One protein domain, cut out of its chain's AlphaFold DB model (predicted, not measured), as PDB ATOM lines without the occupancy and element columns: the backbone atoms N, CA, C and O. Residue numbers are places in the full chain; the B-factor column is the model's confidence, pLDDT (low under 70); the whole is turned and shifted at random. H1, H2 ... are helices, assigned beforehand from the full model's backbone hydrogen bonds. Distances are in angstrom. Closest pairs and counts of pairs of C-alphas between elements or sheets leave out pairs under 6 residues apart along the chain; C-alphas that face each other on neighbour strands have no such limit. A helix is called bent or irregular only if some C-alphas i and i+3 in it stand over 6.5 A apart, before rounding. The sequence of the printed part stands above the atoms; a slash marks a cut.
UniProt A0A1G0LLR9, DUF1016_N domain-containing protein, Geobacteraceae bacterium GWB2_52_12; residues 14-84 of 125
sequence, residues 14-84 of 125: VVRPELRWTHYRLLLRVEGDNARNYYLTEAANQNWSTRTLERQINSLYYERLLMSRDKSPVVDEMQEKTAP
ATOM      1  N   VAL A  14     -42.457  37.072  14.273       68.00
ATOM      2  CA  VAL A  14     -41.046  36.951  14.692       68.00
ATOM      3  C   VAL A  14     -40.897  37.128  16.206       68.00
ATOM      4  O   VAL A  14     -39.972  36.596  16.818       68.00
ATOM      5  N   VAL A  15     -41.809  37.884  16.816       78.12
ATOM      6  CA  VAL A  15     -41.774  38.251  18.231       78.12
ATOM      7  C   VAL A  15     -42.959  37.606  18.941       78.12
ATOM      8  O   VAL A  15     -44.057  37.540  18.394       78.12
ATOM      9  N   ARG A  16     -42.733  37.131  20.169       83.50
ATOM     10  CA  ARG A  16     -43.770  36.506  20.998       83.50
ATOM     11  C   ARG A  16     -44.874  37.527  21.316       83.50
ATOM     12  O   ARG A  16     -44.552  38.567  21.895       83.50
ATOM     13  N   PRO A  17     -46.146  37.271  20.960       84.56
ATOM     14  CA  PRO A  17     -47.233  38.232  21.153       84.56
ATOM     15  C   PRO A  17     -47.605  38.446  22.628       84.56
ATOM     16  O   PRO A  17     -48.218  39.458  22.964       84.56
ATOM     17  N   GLU A  18     -47.228  37.523  23.514       87.44
ATOM     18  CA  GLU A  18     -47.489  37.603  24.955       87.44
ATOM     19  C   GLU A  18     -46.658  38.709  25.626       87.44
ATOM     20  O   GLU A  18     -47.047  39.274  26.650       87.44
ATOM     21  N   LEU A  19     -45.505  39.042  25.037       89.31
ATOM     22  CA  LEU A  19     -44.539  39.979  25.594       89.31
ATOM     23  C   LEU A  19     -44.624  41.330  24.887       89.31
ATOM     24  O   LEU A  19     -44.572  41.442  23.663       89.31
ATOM     25  N   ARG A  20     -44.691  42.402  25.677       90.44
ATOM     26  CA  ARG A  20     -44.655  43.774  25.154       90.44
ATOM     27  C   ARG A  20     -43.207  44.229  24.982       90.44
ATOM     28  O   ARG A  20     -42.303  43.729  25.648       90.44
ATOM     29  N   TRP A  21     -42.977  45.255  24.159       89.31
ATOM     30  CA  TRP A  21     -41.643  45.854  23.956       89.31
ATOM     31  C   TRP A  21     -40.916  46.200  25.269       89.31
ATOM     32  O   TRP A  21     -39.705  46.029  25.400       89.31
ATOM     33  N   THR A  22     -41.667  46.637  26.277       92.69
ATOM     34  CA  THR A  22     -41.156  46.936  27.618       92.69
ATOM     35  C   THR A  22     -40.488  45.739  28.294       92.69
ATOM     36  O   THR A  22     -39.480  45.926  28.970       92.69
ATOM     37  N   HIS A  23     -40.993  44.519  28.090       94.19
ATOM     38  CA  HIS A  23     -40.362  43.300  28.603       94.19
ATOM     39  C   HIS A  23     -39.024  43.045  27.920       94.19
ATOM     40  O   HIS A  23     -38.021  42.826  28.595       94.19
ATOM     41  N   TYR A  24     -38.979  43.157  26.591       93.62
ATOM     42  CA  TYR A  24     -37.744  42.992  25.824       93.62
ATOM     43  C   TYR A  24     -36.669  43.994  26.239       93.62
ATOM     44  O   TYR A  24     -35.519  43.614  26.435       93.62
ATOM     45  N   ARG A  25     -37.044  45.256  26.473       94.31
ATOM     46  CA  ARG A  25     -36.116  46.276  26.973       94.31
ATOM     47  C   ARG A  25     -35.472  45.893  28.314       94.31
ATOM     48  O   ARG A  25     -34.304  46.216  28.519       94.31
ATOM     49  N   LEU A  26     -36.205  45.233  29.213       94.94
ATOM     50  CA  LEU A  26     -35.651  44.729  30.476       94.94
ATOM     51  C   LEU A  26     -34.726  43.530  30.238       94.94
ATOM     52  O   LEU A  26     -33.614  43.508  30.753       94.94
ATOM     53  N   LEU A  27     -35.143  42.578  29.400       94.25
ATOM     54  CA  LEU A  27     -34.369  41.372  29.080       94.25
ATOM     55  C   LEU A  27     -33.035  41.675  28.380       94.25
ATOM     56  O   LEU A  27     -32.058  40.961  28.591       94.25
ATOM     57  N   LEU A  28     -32.965  42.748  27.588       93.44
ATOM     58  CA  LEU A  28     -31.722  43.199  26.951       93.44
ATOM     59  C   LEU A  28     -30.651  43.643  27.957       93.44
ATOM     60  O   LEU A  28     -29.472  43.631  27.625       93.44
ATOM     61  N   ARG A  29     -31.052  44.038  29.171       93.31
ATOM     62  CA  ARG A  29     -30.130  44.432  30.248       93.31
ATOM     63  C   ARG A  29     -29.635  43.247  31.073       93.31
ATOM     64  O   ARG A  29     -28.702  43.414  31.845       93.31
ATOM     65  N   VAL A  30     -30.275  42.083  30.950       93.00
ATOM     66  CA  VAL A  30     -29.886  40.880  31.689       93.00
ATOM     67  C   VAL A  30     -28.617  40.304  31.069       93.00
ATOM     68  O   VAL A  30     -28.569  40.008  29.868       93.00
ATOM     69  N   GLU A  31     -27.598  40.149  31.908       89.50
ATOM     70  CA  GLU A  31     -26.342  39.498  31.561       89.50
ATOM     71  C   GLU A  31     -26.527  37.975  31.536       89.50
ATOM     72  O   GLU A  31     -27.219  37.401  32.374       89.50
ATOM     73  N   GLY A  32     -25.922  37.318  30.546       91.00
ATOM     74  CA  GLY A  32     -26.032  35.873  30.357       91.00
ATOM     75  C   GLY A  32     -27.250  35.440  29.535       91.00
ATOM     76  O   GLY A  32     -28.404  35.772  29.816       91.00
ATOM     77  N   ASP A  33     -26.993  34.630  28.508       92.88
ATOM     78  CA  ASP A  33     -28.035  34.167  27.586       92.88
ATOM     79  C   ASP A  33     -28.997  33.166  28.244       92.88
ATOM     80  O   ASP A  33     -30.192  33.165  27.948       92.88
ATOM     81  N   ASN A  34     -28.506  32.361  29.191       93.12
ATOM     82  CA  ASN A  34     -29.316  31.377  29.915       93.12
ATOM     83  C   ASN A  34     -30.366  32.052  30.806       93.12
ATOM     84  O   ASN A  34     -31.553  31.734  30.706       93.12
ATOM     85  N   ALA A  35     -29.945  33.027  31.617       93.81
ATOM     86  CA  ALA A  35     -30.842  33.809  32.460       93.81
ATOM     87  C   ALA A  35     -31.871  34.568  31.610       93.81
ATOM     88  O   ALA A  35     -33.069  34.547  31.903       93.81
ATOM     89  N   ARG A  36     -31.432  35.182  30.502       95.06
ATOM     90  CA  ARG A  36     -32.323  35.896  29.579       95.06
ATOM     91  C   ARG A  36     -33.394  34.982  28.982       95.06
ATOM     92  O   ARG A  36     -34.572  35.337  29.003       95.06
ATOM     93  N   ASN A  37     -33.007  33.811  28.477       94.00
ATOM     94  CA  ASN A  37     -33.938  32.846  27.888       94.00
ATOM     95  C   ASN A  37     -34.910  32.272  28.924       94.00
ATOM     96  O   ASN A  37     -36.088  32.071  28.611       94.00
ATOM     97  N   TYR A  38     -34.444  32.058  30.157       94.62
ATOM     98  CA  TYR A  38     -35.289  31.633  31.267       94.62
ATOM     99  C   TYR A  38     -36.378  32.669  31.561       94.62
ATOM    100  O   TYR A  38     -37.565  32.359  31.469       94.62
ATOM    101  N   TYR A  39     -35.990  33.924  31.816       95.19
ATOM    102  CA  TYR A  39     -36.949  34.990  32.104       95.19
ATOM    103  C   TYR A  39     -37.905  35.258  30.939       95.19
ATOM    104  O   TYR A  39     -39.076  35.546  31.169       95.19
ATOM    105  N   LEU A  40     -37.437  35.143  29.695       93.94
ATOM    106  CA  LEU A  40     -38.280  35.286  28.508       93.94
ATOM    107  C   LEU A  40     -39.366  34.205  28.447       93.94
ATOM    108  O   LEU A  40     -40.520  34.507  28.149       93.94
ATOM    109  N   THR A  41     -38.998  32.957  28.733       93.56
ATOM    110  CA  THR A  41     -39.920  31.816  28.683       93.56
ATOM    111  C   THR A  41     -40.919  31.870  29.834       93.56
ATOM    112  O   THR A  41     -42.121  31.769  29.603       93.56
ATOM    113  N   GLU A  42     -40.450  32.116  31.057       93.19
ATOM    114  CA  GLU A  42     -41.319  32.209  32.233       93.19
ATOM    115  C   GLU A  42     -42.271  33.402  32.169       93.19
ATOM    116  O   GLU A  42     -43.460  33.253  32.449       93.19
ATOM    117  N   ALA A  43     -41.792  34.570  31.729       93.44
ATOM    118  CA  ALA A  43     -42.648  35.743  31.598       93.44
ATOM    119  C   ALA A  43     -43.775  35.528  30.577       93.44
ATOM    120  O   ALA A  43     -44.884  36.013  30.803       93.44
ATOM    121  N   ALA A  44     -43.510  34.792  29.490       92.25
ATOM    122  CA  ALA A  44     -44.531  34.422  28.513       92.25
ATOM    123  C   ALA A  44     -45.507  33.374  29.072       92.25
ATOM    124  O   ALA A  44     -46.716  33.538  28.948       92.25
ATOM    125  N   ASN A  45     -45.002  32.331  29.739       91.69
ATOM    126  CA  ASN A  45     -45.830  31.251  30.285       91.69
ATOM    127  C   ASN A  45     -46.770  31.734  31.401       91.69
ATOM    128  O   ASN A  45     -47.932  31.340  31.459       91.69
ATOM    129  N   GLN A  46     -46.269  32.592  32.290       88.69
ATOM    130  CA  GLN A  46     -46.996  33.073  33.468       88.69
ATOM    131  C   GLN A  46     -47.635  34.455  33.261       88.69
ATOM    132  O   GLN A  46     -48.162  35.035  34.211       88.69
ATOM    133  N   ASN A  47     -47.584  35.002  32.040       89.25
ATOM    134  CA  ASN A  47     -48.103  36.329  31.696       89.25
ATOM    135  C   ASN A  47     -47.640  37.432  32.664       89.25
ATOM    136  O   ASN A  47     -48.430  38.258  33.131       89.25
ATOM    137  N   TRP A  48     -46.351  37.442  33.002       91.31
ATOM    138  CA  TRP A  48     -45.825  38.399  33.970       91.31
ATOM    139  C   TRP A  48     -46.001  39.838  33.493       91.31
ATOM    140  O   TRP A  48     -45.703  40.184  32.349       91.31
ATOM    141  N   SER A  49     -46.417  40.718  34.407       91.12
ATOM    142  CA  SER A  49     -46.378  42.156  34.152       91.12
ATOM    143  C   SER A  49     -44.928  42.641  34.020       91.12
ATOM    144  O   SER A  49     -43.991  42.004  34.508       91.12
ATOM    145  N   THR A  50     -44.727  43.806  33.406       91.50
ATOM    146  CA  THR A  50     -43.393  44.423  33.312       91.50
ATOM    147  C   THR A  50     -42.761  44.644  34.686       91.50
ATOM    148  O   THR A  50     -41.577  44.379  34.860       91.50
ATOM    149  N   ARG A  51     -43.565  45.066  35.672       90.75
ATOM    150  CA  ARG A  51     -43.133  45.279  37.062       90.75
ATOM    151  C   ARG A  51     -42.752  43.971  37.748       90.75
ATOM    152  O   ARG A  51     -41.775  43.928  38.488       90.75
ATOM    153  N   THR A  52     -43.516  42.907  37.493       92.31
ATOM    154  CA  THR A  52     -43.202  41.565  37.994       92.31
ATOM    155  C   THR A  52     -41.848  41.114  37.463       92.31
ATOM    156  O   THR A  52     -40.976  40.772  38.254       92.31
ATOM    157  N   LEU A  53     -41.652  41.176  36.142       94.00
ATOM    158  CA  LEU A  53     -40.401  40.781  35.499       94.00
ATOM    159  C   LEU A  53     -39.205  41.566  36.056       94.00
ATOM    160  O   LEU A  53     -38.206  40.966  36.443       94.00
ATOM    161  N   GLU A  54     -39.319  42.891  36.149       93.44
ATOM    162  CA  GLU A  54     -38.271  43.756  36.704       93.44
ATOM    163  C   GLU A  54     -37.897  43.365  38.138       93.44
ATOM    164  O   GLU A  54     -36.718  43.240  38.469       93.44
ATOM    165  N   ARG A  55     -38.893  43.094  38.990       92.69
ATOM    166  CA  ARG A  55     -38.649  42.648  40.364       92.69
ATOM    167  C   ARG A  55     -37.946  41.294  40.417       92.69
ATOM    168  O   ARG A  55     -37.029  41.133  41.224       92.69
ATOM    169  N   GLN A  56     -38.358  40.335  39.586       93.25
ATOM    170  CA  GLN A  56     -37.726  39.013  39.562       93.25
ATOM    171  C   GLN A  56     -36.259  39.106  39.134       93.25
ATOM    172  O   GLN A  56     -35.405  38.526  39.808       93.25
ATOM    173  N   ILE A  57     -35.961  39.923  38.116       93.69
ATOM    174  CA  ILE A  57     -34.589  40.224  37.679       93.69
ATOM    175  C   ILE A  57     -33.778  40.840  38.827       93.69
ATOM    176  O   ILE A  57     -32.714  40.324  39.160       93.69
ATOM    177  N   ASN A  58     -34.297  41.883  39.484       93.31
ATOM    178  CA  ASN A  58     -33.598  42.568  40.579       93.31
ATOM    179  C   ASN A  58     -33.348  41.660  41.794       93.31
ATOM    180  O   ASN A  58     -32.378  41.848  42.521       93.31
ATOM    181  N   SER A  59     -34.213  40.670  42.019       91.38
ATOM    182  CA  SER A  59     -34.057  39.686  43.097       91.38
ATOM    183  C   SER A  59     -33.169  38.492  42.732       91.38
ATOM    184  O   SER A  59     -33.085  37.545  43.517       91.38
ATOM    185  N   LEU A  60     -32.570  38.492  41.533       92.25
ATOM    186  CA  LEU A  60     -31.764  37.391  40.999       92.25
ATOM    187  C   LEU A  60     -32.481  36.036  41.114       92.25
ATOM    188  O   LEU A  60     -31.899  35.029  41.510       92.25
ATOM    189  N   TYR A  61     -33.779  36.021  40.805       92.12
ATOM    190  CA  TYR A  61     -34.648  34.860  41.005       92.12
ATOM    191  C   TYR A  61     -34.124  33.592  40.314       92.12
ATOM    192  O   TYR A  61     -34.113  32.519  40.914       92.12
ATOM    193  N   TYR A  62     -33.624  33.731  39.084       92.81
ATOM    194  CA  TYR A  62     -33.007  32.637  38.334       92.81
ATOM    195  C   TYR A  62     -31.812  32.016  39.072       92.81
ATOM    196  O   TYR A  62     -31.773  30.805  39.262       92.81
ATOM    197  N   GLU A  63     -30.882  32.837  39.562       91.88
ATOM    198  CA  GLU A  63     -29.700  32.349  40.283       91.88
ATOM    199  C   GLU A  63     -30.097  31.643  41.584       91.88
ATOM    200  O   GLU A  63     -29.607  30.558  41.891       91.88
ATOM    201  N   ARG A  64     -31.071  32.199  42.317       92.25
ATOM    202  CA  ARG A  64     -31.613  31.567  43.529       92.25
ATOM    203  C   ARG A  64     -32.226  30.195  43.240       92.25
ATOM    204  O   ARG A  64     -32.027  29.266  44.020       92.25
ATOM    205  N   LEU A  65     -32.923  30.043  42.115       90.44
ATOM    206  CA  LEU A  65     -33.470  28.756  41.678       90.44
ATOM    207  C   LEU A  65     -32.397  27.736  41.293       90.44
ATOM    208  O   LEU A  65     -32.633  26.538  41.446       90.44
ATOM    209  N   LEU A  66     -31.251  28.185  40.777       90.38
ATOM    210  CA  LEU A  66     -30.113  27.311  40.486       90.38
ATOM    211  C   LEU A  66     -29.403  26.870  41.769       90.38
ATOM    212  O   LEU A  66     -28.987  25.719  41.873       90.38
ATOM    213  N   MET A  67     -29.264  27.780  42.735       89.44
ATOM    214  CA  MET A  67     -28.587  27.513  44.005       89.44
ATOM    215  C   MET A  67     -29.426  26.658  44.961       89.44
ATOM    216  O   MET A  67     -28.867  25.902  45.758       89.44
ATOM    217  N   SER A  68     -30.754  26.781  44.915       87.94
ATOM    218  CA  SER A  68     -31.633  26.022  45.803       87.94
ATOM    219  C   SER A  68     -31.724  24.554  45.386       87.94
ATOM    220  O   SER A  68     -31.965  24.234  44.223       87.94
ATOM    221  N   ARG A  69     -31.597  23.649  46.365       79.19
ATOM    222  CA  ARG A  69     -31.882  22.217  46.174       79.19
ATOM    223  C   ARG A  69     -33.373  21.966  45.947       79.19
ATOM    224  O   ARG A  69     -33.721  21.162  45.086       79.19
ATOM    225  N   ASP A  70     -34.221  22.716  46.651       84.12
ATOM    226  CA  ASP A  70     -35.676  22.614  46.579       84.12
ATOM    227  C   ASP A  70     -36.270  23.875  45.948       84.12
ATOM    228  O   ASP A  70     -36.084  24.996  46.429       84.12
ATOM    229  N   LYS A  71     -36.982  23.695  44.832       85.50
ATOM    230  CA  LYS A  71     -37.509  24.803  44.016       85.50
ATOM    231  C   LYS A  71     -38.903  25.256  44.447       85.50
ATOM    232  O   LYS A  71     -39.249  26.405  44.203       85.50
ATOM    233  N   SER A  72     -39.677  24.386  45.097       84.69
ATOM    234  CA  SER A  72     -41.030  24.694  45.579       84.69
ATOM    235  C   SER A  72     -41.093  25.935  46.477       84.69
ATOM    236  O   SER A  72     -41.811  26.859  46.102       84.69
ATOM    237  N   PRO A  73     -40.300  26.065  47.565       85.25
ATOM    238  CA  PRO A  73     -40.435  27.220  48.457       85.25
ATOM    239  C   PRO A  73     -40.083  28.545  47.768       85.25
ATOM    240  O   PRO A  73     -40.657  29.585  48.076       85.25
ATOM    241  N   VAL A  74     -39.157  28.510  46.805       84.31
ATOM    242  CA  VAL A  74     -38.731  29.692  46.044       84.31
ATOM    243  C   VAL A  74     -39.845  30.169  45.106       84.31
ATOM    244  O   VAL A  74     -40.048  31.375  44.948       84.31
ATOM    245  N   VAL A  75     -40.590  29.232  44.514       86.00
ATOM    246  CA  VAL A  75     -41.748  29.538  43.664       86.00
ATOM    247  C   VAL A  75     -42.906  30.085  44.498       86.00
ATOM    248  O   VAL A  75     -43.512  31.078  44.099       86.00
ATOM    249  N   ASP A  76     -43.176  29.505  45.667       87.12
ATOM    250  CA  ASP A  76     -44.264  29.956  46.545       87.12
ATOM    251  C   ASP A  76     -44.013  31.391  47.040       87.12
ATOM    252  O   ASP A  76     -44.859  32.273  46.875       87.12
ATOM    253  N   GLU A  77     -42.791  31.677  47.508       87.12
ATOM    254  CA  GLU A  77     -42.364  33.028  47.896       87.12
ATOM    255  C   GLU A  77     -42.543  34.032  46.742       87.12
ATOM    256  O   GLU A  77     -42.962  35.180  46.934       87.12
ATOM    257  N   MET A  78     -42.223  33.610  45.514       86.38
ATOM    258  CA  MET A  78     -42.378  34.432  44.317       86.38
ATOM    259  C   MET A  78     -43.850  34.746  44.037       86.38
ATOM    260  O   MET A  78     -44.165  35.900  43.716       86.38
ATOM    261  N   GLN A  79     -44.742  33.762  44.156       84.81
ATOM    262  CA  GLN A  79     -46.174  33.942  43.923       84.81
ATOM    263  C   GLN A  79     -46.790  34.891  44.948       84.81
ATOM    264  O   GLN A  79     -47.438  35.863  44.554       84.81
ATOM    265  N   GLU A  80     -46.508  34.691  46.237       86.56
ATOM    266  CA  GLU A  80     -46.989  35.564  47.314       86.56
ATOM    267  C   GLU A  80     -46.560  37.017  47.099       86.56
ATOM    268  O   GLU A  80     -47.359  37.954  47.176       86.56
ATOM    269  N   LYS A  81     -45.287  37.216  46.746       83.44
ATOM    270  CA  LYS A  81     -44.738  38.546  46.480       83.44
ATOM    271  C   LYS A  81     -45.335  39.179  45.226       83.44
ATOM    272  O   LYS A  81     -45.432  40.406  45.167       83.44
ATOM    273  N   THR A  82     -45.703  38.386  44.226       82.12
ATOM    274  CA  THR A  82     -46.196  38.871  42.930       82.12
ATOM    275  C   THR A  82     -47.704  39.119  42.916       82.12
ATOM    276  O   THR A  82     -48.151  39.989  42.170       82.12
ATOM    277  N   ALA A  83     -48.474  38.444  43.771       79.56
ATOM    278  CA  ALA A  83     -49.920  38.615  43.911       79.56
ATOM    279  C   ALA A  83     -50.409  40.084  43.950       79.56
ATOM    280  O   ALA A  83     -51.327  40.407  43.196       79.56
ATOM    281  N   PRO A  84     -49.803  41.018  44.715       79.81
ATOM    282  CA  PRO A  84     -50.250  42.417  44.740       79.81
ATOM    283  C   PRO A  84     -49.938  43.208  43.461       79.81
ATOM    284  O   PRO A  84     -50.459  44.304  43.277       79.81
TER     285      PRO A  84
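AT A GLANCE: This is residues 14 to 84 of the 125 residues of the protein "DUF1016_N domain-containing protein" of Geobacteraceae bacterium GWB2_52_12 (UniProt A0A1G0LLR9). Three helices, H1, H2 and H3, make a small three-cornered group, with H1 and H3 side by side and H2 folded back between their ends to join them; H4 goes on from H3 and packs at a steep angle on residues 35 to 39 of H2, and H5 then folds back past H4 towards H3 as a loosely attached arm. Residues 66 to 72, of which 66 and 67 belong to H4 and 72 belongs to H5, stick out at the turn from H4 to H5, and a short lead of residues 14 to 20 comes before H1. The printed part has 71 residues with five named helices, in the order H1, H2, H3, H4, H5, and no named strand; the class is all helix. The whole is compact, with a radius of gyration of the C-alphas of 11.9 A, and the C-alphas span 35 by 28 by 18 A along their three main axes.

IN THESE COORDINATES: The printed part begins at Val 14, and its first helix, H1, holds residues 21 to 27; C-alpha 21 is at (-41.643, 45.854, 23.956). H2 holds residues 33 to 45 and measures 18.2 A from first to last C-alpha, beginning with C-alpha 33 at (-28.035, 34.167, 27.586). H3 holds residues 50 to 58 and measures 12.3 A. H4 holds residues 61 to 67; like H1, it measures 10.0 A from first to last C-alpha. H5 holds residues 72 to 84, measures 20.0 A and ends with C-alpha 84 at (-50.250, 42.417, 44.740). H5 is only just irregular: C-alphas 81 and 84 are 7.0 A apart, where about 5 A is found in a regular helix, and its line is a rough one.

HOW THE PARTS SIT: H1 and H2 form a helical hairpin and only just touch, with 3 pairs of C-alphas within 8 A. Their closest C-alphas, those of Leu 27 and Arg 36, are 5.9 A apart, and the two helices run opposite ways at a steep tilt of 40 degrees. H2 touches H1 with residues 36 to 40 alone. H1 and H3 touch and run the same way at a shallow tilt of 7 degrees, with the C-alphas of His 23 and Thr 50 closest at 5.7 A. H2 and H3 are close but not clearly touching; their closest C-alphas, those of Ala 43 and Leu 53, are 6.8 A apart, and they run opposite ways at a shallow tilt of 34 degrees, only just short of steep. H3 and H4 meet only through their link. H4 and H2 only just touch, with 3 pairs of C-alphas within 8 A, and H2 does so with residues 35 to 39 alone. The closest C-alphas of these two are those of Ala 35 and Tyr 62, 6.4 A apart, and the tilt is steep at 61 degrees, opposite ways. With 1 of 3 touching pairs at a shallow tilt, the helix packing is only just mostly crossed. H5 touches no helix, but is near H4 and H3. The closest C-alphas of H4 and H5, those of Leu 65 and Val 74, are 6.9 A apart, and these helices run opposite ways at a shallow tilt of 12 degrees. The closest C-alphas of H3 and H5, those of Thr 52 and Thr 82, are 6.4 A apart. H1 is apart from H4 and H5, and H2 is apart from H5. In H1, H2, H3 and H4 every O i to N i+4 pair is within hydrogen-bond range; in H5 it is 8 of 9.

THE WHOLE: The two C-alphas farthest apart, those of Val 14 and Arg 69, are 35.9 A apart. The printed part has no cut. The four links between the helices are tight, and no link is long. Residues 66 to 72 stand free. The mean pLDDT of the printed part is 89.6; residue 14 alone is under 70, and H5 has a mean of 84.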